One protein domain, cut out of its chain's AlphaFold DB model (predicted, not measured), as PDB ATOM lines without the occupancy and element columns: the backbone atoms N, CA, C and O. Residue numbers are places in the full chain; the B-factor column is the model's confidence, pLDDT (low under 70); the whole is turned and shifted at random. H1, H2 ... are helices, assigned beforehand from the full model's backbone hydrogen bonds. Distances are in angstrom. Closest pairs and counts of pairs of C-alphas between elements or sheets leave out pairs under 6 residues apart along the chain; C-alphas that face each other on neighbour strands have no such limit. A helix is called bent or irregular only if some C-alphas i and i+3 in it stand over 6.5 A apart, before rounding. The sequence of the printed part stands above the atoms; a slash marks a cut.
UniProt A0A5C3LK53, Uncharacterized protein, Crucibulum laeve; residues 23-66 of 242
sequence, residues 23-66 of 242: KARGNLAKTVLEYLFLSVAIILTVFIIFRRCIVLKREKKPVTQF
ATOM      1  N   LYS A  23     168.471 158.940 109.134       77.00
ATOM      2  CA  LYS A  23     169.501 158.507 110.094       77.00
ATOM      3  C   LYS A  23     169.361 159.241 111.426       77.00
ATOM      4  O   LYS A  23     169.422 158.607 112.479       77.00
ATOM      5  N   ALA A  24     169.107 160.551 111.393       78.25
ATOM      6  CA  ALA A  24     168.881 161.350 112.595       78.25
ATOM      7  C   ALA A  24     167.648 160.865 113.386       78.25
ATOM      8  O   ALA A  24     167.731 160.664 114.601       78.25
ATOM      9  N   ARG A  25     166.529 160.580 112.701       82.88
ATOM     10  CA  ARG A  25     165.325 159.995 113.324       82.88
ATOM     11  C   ARG A  25     165.565 158.601 113.898       82.88
ATOM     12  O   ARG A  25     165.093 158.319 114.998       82.88
ATOM     13  N   GLY A  26     166.300 157.748 113.185       85.88
ATOM     14  CA  GLY A  26     166.643 156.405 113.657       85.88
ATOM     15  C   GLY A  26     167.449 156.431 114.959       85.88
ATOM     16  O   GLY A  26     167.153 155.683 115.891       85.88
ATOM     17  N   ASN A  27     168.410 157.351 115.060       89.81
ATOM     18  CA  ASN A  27     169.208 157.533 116.273       89.81
ATOM     19  C   ASN A  27     168.359 158.039 117.448       89.81
ATOM     20  O   ASN A  27     168.474 157.504 118.551       89.81
ATOM     21  N   LEU A  28     167.456 158.999 117.212       92.81
ATOM     22  CA  LEU A  28     166.539 159.494 118.242       92.81
ATOM     23  C   LEU A  28     165.649 158.368 118.779       92.81
ATOM     24  O   LEU A  28     165.605 158.148 119.989       92.81
ATOM     25  N   ALA A  29     165.002 157.603 117.897       93.44
ATOM     26  CA  ALA A  29     164.151 156.484 118.298       93.44
ATOM     27  C   ALA A  29     164.919 155.445 119.135       93.44
ATOM     28  O   ALA A  29     164.407 154.971 120.149       93.44
ATOM     29  N   LYS A  30     166.171 155.145 118.763       93.31
ATOM     30  CA  LYS A  30     167.040 154.239 119.523       93.31
ATOM     31  C   LYS A  30     167.311 154.757 120.936       93.31
ATOM     32  O   LYS A  30     167.117 154.009 121.888       93.31
ATOM     33  N   THR A  31     167.702 156.026 121.076       96.56
ATOM     34  CA  THR A  31     167.954 156.621 122.400       96.56
ATOM     35  C   THR A  31     166.698 156.650 123.271       96.56
ATOM     36  O   THR A  31     166.757 156.315 124.449       96.56
ATOM     37  N   VAL A  32     165.534 156.972 122.699       97.44
ATOM     38  CA  VAL A  32     164.265 156.991 123.442       97.44
ATOM     39  C   VAL A  32     163.901 155.594 123.941       97.44
ATOM     40  O   VAL A  32     163.526 155.440 125.102       97.44
ATOM     41  N   LEU A  33     164.044 154.568 123.094       97.00
ATOM     42  CA  LEU A  33     163.807 153.183 123.498       97.00
ATOM     43  C   LEU A  33     164.778 152.739 124.598       97.00
ATOM     44  O   LEU A  33     164.353 152.094 125.552       97.00
ATOM     45  N   GLU A  34     166.051 153.123 124.512       97.75
ATOM     46  CA  GLU A  34     167.054 152.840 125.543       97.75
ATOM     47  C   GLU A  34     166.653 153.426 126.906       97.75
ATOM     48  O   GLU A  34     166.613 152.701 127.905       97.75
ATOM     49  N   TYR A  35     166.254 154.702 126.948       97.81
ATOM     50  CA  TYR A  35     165.772 155.330 128.181       97.81
ATOM     51  C   TYR A  35     164.458 154.728 128.684       97.81
ATOM     52  O   TYR A  35     164.283 154.594 129.896       97.81
ATOM     53  N   LEU A  36     163.550 154.320 127.793       98.19
ATOM     54  CA  LEU A  36     162.325 153.620 128.186       98.19
ATOM     55  C   LEU A  36     162.645 152.294 128.879       98.19
ATOM     56  O   LEU A  36     162.171 152.071 129.994       98.19
ATOM     57  N   PHE A  37     163.494 151.451 128.289       98.19
ATOM     58  CA  PHE A  37     163.905 150.192 128.918       98.19
ATOM     59  C   PHE A  37     164.612 150.419 130.256       98.19
ATOM     60  O   PHE A  37     164.305 149.732 131.235       98.19
ATOM     61  N   LEU A  38     165.496 151.419 130.334       98.06
ATOM     62  CA  LEU A  38     166.166 151.790 131.578       98.06
ATOM     63  C   LEU A  38     165.158 152.230 132.652       98.06
ATOM     64  O   LEU A  38     165.228 151.771 133.792       98.06
ATOM     65  N   SER A  39     164.184 153.069 132.291       98.19
ATOM     66  CA  SER A  39     163.149 153.539 133.218       98.19
ATOM     67  C   SER A  39     162.300 152.391 133.766       98.19
ATOM     68  O   SER A  39     162.079 152.314 134.973       98.19
ATOM     69  N   VAL A  40     161.895 151.447 132.910       98.38
ATOM     70  CA  VAL A  40     161.110 150.274 133.310       98.38
ATOM     71  C   VAL A  40     161.913 149.399 134.271       98.38
ATOM     72  O   VAL A  40     161.383 148.972 135.297       98.38
ATOM     73  N   ALA A  41     163.201 149.180 133.999       98.19
ATOM     74  CA  ALA A  41     164.079 148.421 134.885       98.19
ATOM     75  C   ALA A  41     164.221 149.082 136.270       98.19
ATOM     76  O   ALA A  41     164.140 148.398 137.297       98.19
ATOM     77  N   ILE A  42     164.368 150.410 136.319       98.38
ATOM     78  CA  ILE A  42     164.421 151.172 137.575       98.38
ATOM     79  C   ILE A  42     163.094 151.051 138.331       98.38
ATOM     80  O   ILE A  42     163.101 150.724 139.518       98.38
ATOM     81  N   ILE A  43     161.957 151.245 137.655       98.44
ATOM     82  CA  ILE A  43     160.621 151.138 138.259       98.44
ATOM     83  C   ILE A  43     160.404 149.742 138.850       98.44
ATOM     84  O   ILE A  43     159.969 149.632 139.995       98.44
ATOM     85  N   LEU A  44     160.752 148.674 138.124       98.19
ATOM     86  CA  LEU A  44     160.646 147.300 138.623       98.19
ATOM     87  C   LEU A  44     161.529 147.069 139.853       98.19
ATOM     88  O   LEU A  44     161.081 146.474 140.832       98.19
ATOM     89  N   THR A  45     162.759 147.581 139.838       97.75
ATOM     90  CA  THR A  45     163.690 147.460 140.969       97.75
ATOM     91  C   THR A  45     163.144 148.171 142.208       97.75
ATOM     92  O   THR A  45     163.079 147.580 143.288       97.75
ATOM     93  N   VAL A  46     162.665 149.410 142.049       97.62
ATOM     94  CA  VAL A  46     162.036 150.185 143.127       97.62
ATOM     95  C   VAL A  46     160.773 149.490 143.626       97.62
ATOM     96  O   VAL A  46     160.581 149.386 144.834       97.62
ATOM     97  N   PHE A  47     159.940 148.952 142.734       97.88
ATOM     98  CA  PHE A  47     158.721 148.234 143.100       97.88
ATOM     99  C   PHE A  47     159.015 146.974 143.924       97.88
ATOM    100  O   PHE A  47     158.359 146.734 144.939       97.88
ATOM    101  N   ILE A  48     160.030 146.191 143.543       95.88
ATOM    102  CA  ILE A  48     160.462 145.005 144.296       95.88
ATOM    103  C   ILE A  48     160.946 145.406 145.695       95.88
ATOM    104  O   ILE A  48     160.524 144.803 146.686       95.88
ATOM    105  N   ILE A  49     161.788 146.441 145.790       93.94
ATOM    106  CA  ILE A  49     162.283 146.960 147.072       93.94
ATOM    107  C   ILE A  49     161.116 147.472 147.921       93.94
ATOM    108  O   ILE A  49     161.009 147.118 149.091       93.94
ATOM    109  N   PHE A  50     160.198 148.241 147.337       95.81
ATOM    110  CA  PHE A  50     159.064 148.834 148.039       95.81
ATOM    111  C   PHE A  50     158.086 147.779 148.554       95.81
ATOM    112  O   PHE A  50     157.726 147.795 149.734       95.81
ATOM    113  N   ARG A  51     157.705 146.809 147.711       94.19
ATOM    114  CA  ARG A  51     156.865 145.674 148.116       94.19
ATOM    115  C   ARG A  51     157.503 144.925 149.277       94.19
ATOM    116  O   ARG A  51     156.817 144.591 150.242       94.19
ATOM    117  N   ARG A  52     158.816 144.697 149.213       86.25
ATOM    118  CA  ARG A  52     159.567 144.073 150.301       86.25
ATOM    119  C   ARG A  52     159.506 144.936 151.563       86.25
ATOM    120  O   ARG A  52     159.094 144.429 152.602       86.25
ATOM    121  N   CYS A  53     159.803 146.234 151.475       87.81
ATOM    122  CA  CYS A  53     159.721 147.178 152.593       87.81
ATOM    123  C   CYS A  53     158.342 147.183 153.270       87.81
ATOM    124  O   CYS A  53     158.276 147.216 154.496       87.81
ATOM    125  N   ILE A  54     157.244 147.098 152.509       90.38
ATOM    126  CA  ILE A  54     155.889 147.002 153.077       90.38
ATOM    127  C   ILE A  54     155.749 145.757 153.956       90.38
ATOM    128  O   ILE A  54     155.260 145.861 155.079       90.38
ATOM    129  N   VAL A  55     156.187 144.591 153.473       86.62
ATOM    130  CA  VAL A  55     156.120 143.335 154.244       86.62
ATOM    131  C   VAL A  55     156.874 143.479 155.566       86.62
ATOM    132  O   VAL A  55     156.374 143.102 156.619       86.62
ATOM    133  N   LEU A  56     158.032 144.125 155.533       82.06
ATOM    134  CA  LEU A  56     158.886 144.291 156.708       82.06
ATOM    135  C   LEU A  56     158.311 145.279 157.718       82.06
ATOM    136  O   LEU A  56     158.371 145.031 158.924       82.06
ATOM    137  N   LYS A  57     157.678 146.355 157.234       85.25
ATOM    138  CA  LYS A  57     156.935 147.282 158.095       85.25
ATOM    139  C   LYS A  57     155.798 146.574 158.828       85.25
ATOM    140  O   LYS A  57     155.561 146.887 159.991       85.25
ATOM    141  N   ARG A  58     155.128 145.602 158.193       87.69
ATOM    142  CA  ARG A  58     154.071 144.812 158.851       87.69
ATOM    143  C   ARG A  58     154.616 143.940 159.984       87.69
ATOM    144  O   ARG A  58     153.921 143.747 160.973       87.69
ATOM    145  N   GLU A  59     155.853 143.466 159.872       87.12
ATOM    146  CA  GLU A  59     156.484 142.596 160.874       87.12
ATOM    147  C   GLU A  59     157.208 143.351 162.002       87.12
ATOM    148  O   GLU A  59     157.732 142.711 162.911       87.12
ATOM    149  N   LYS A  60     157.251 144.695 161.970       85.75
ATOM    150  CA  LYS A  60     157.976 145.541 162.944       85.75
ATOM    151  C   LYS A  60     159.447 145.129 163.144       85.75
ATOM    152  O   LYS A  60     160.020 145.358 164.208       85.75
ATOM    153  N   LYS A  61     160.070 144.520 162.132       81.56
ATOM    154  CA  LYS A  61     161.476 144.104 162.197       81.56
ATOM    155  C   LYS A  61     162.400 145.280 161.873       81.56
ATOM    156  O   LYS A  61     162.090 146.062 160.971       81.56
ATOM    157  N   PRO A  62     163.529 145.428 162.586       82.88
ATOM    158  CA  PRO A  62     164.468 146.511 162.338       82.88
ATOM    159  C   PRO A  62     165.146 146.340 160.973       82.88
ATOM    160  O   PRO A  62     165.509 145.236 160.569       82.88
ATOM    161  N   VAL A  63     165.352 147.461 160.278       74.12
ATOM    162  CA  VAL A  63     165.940 147.516 158.924       74.12
ATOM    163  C   VAL A  63     167.373 146.961 158.888       74.12
ATOM    164  O   VAL A  63     167.886 146.554 157.850       74.12
ATOM    165  N   THR A  64     168.017 146.865 160.047       78.69
ATOM    166  CA  THR A  64     169.361 146.308 160.209       78.69
ATOM    167  C   THR A  64     169.440 144.810 159.898       78.69
ATOM    168  O   THR A  64     170.507 144.339 159.515       78.69
ATOM    169  N   GLN A  65     168.326 144.066 159.947       68.31
ATOM    170  CA  GLN A  65     168.299 142.656 159.536       68.31
ATOM    171  C   GLN A  65     168.466 142.445 158.016       68.31
ATOM    172  O   GLN A  65     168.665 141.310 157.599       68.31
ATOM    173  N   PHE A  66     168.421 143.492 157.173       67.44
ATOM    174  CA  PHE A  66     168.597 143.342 155.713       67.44
ATOM    175  C   PHE A  66     170.020 143.082 155.263       67.44
ATOM    176  O   PHE A  66     170.217 142.466 154.217       67.44
TER     177      PHE A  66
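AT A GLANCE: This is residues 23 to 66 of the 242 residues of an uncharacterized protein of Crucibulum laeve (UniProt A0A5C3LK53). One long, straight helix, H1, makes nearly the whole length of the model, and at its last residues the chain turns aside into a small hook that ends in a single short helix, H2. The outline is a rod, with the C-alphas spanning 55 by 15 by 6 A along the three main axes. The printed part has 44 residues with two named helices, H1 then H2 along the chain, and no named strand; the class is all helix. It is extended, with a radius of gyration of the C-alphas of 17.7 A.

HOW THE PARTS SIT: H1, residues 23 to 58, stands free over residues 23 to 52, where no C-alpha 8 or more residues away along the chain comes within 10 A. Residues 57 to 62, of which 57 and 58 belong to H1, also stand free. A tight link of 4 residues, 59 to 62, joins H1 to H2, residues 63 to 66. H1 and H2 are near each other, with 5 pairs of C-alphas within 10 A; their closest C-alphas are 8.1 A apart. In H1 every O i to N i+4 pair is within hydrogen-bond range; H2 is too short for such a pair, and its one O i to N i+3 pair is within range.

IN THESE COORDINATES: H1 begins at C-alpha 23, at (169.501, 158.507, 110.094), and ends at C-alpha 58, at (154.071, 144.812, 158.851), 52.9 A from first to last C-alpha. It is not bent. H2 runs from C-alpha 63, at (165.940, 147.516, 158.924), to C-alpha 66, at (168.597, 143.342, 155.713).

THE WHOLE: The two C-alphas farthest apart, those of Lys 23 and Lys 60, are 55.6 A apart. The printed part has no cut, and its one link between named elements is tight. The mean pLDDT of the printed part is 90.2, and residues 65 to 66 are under 70.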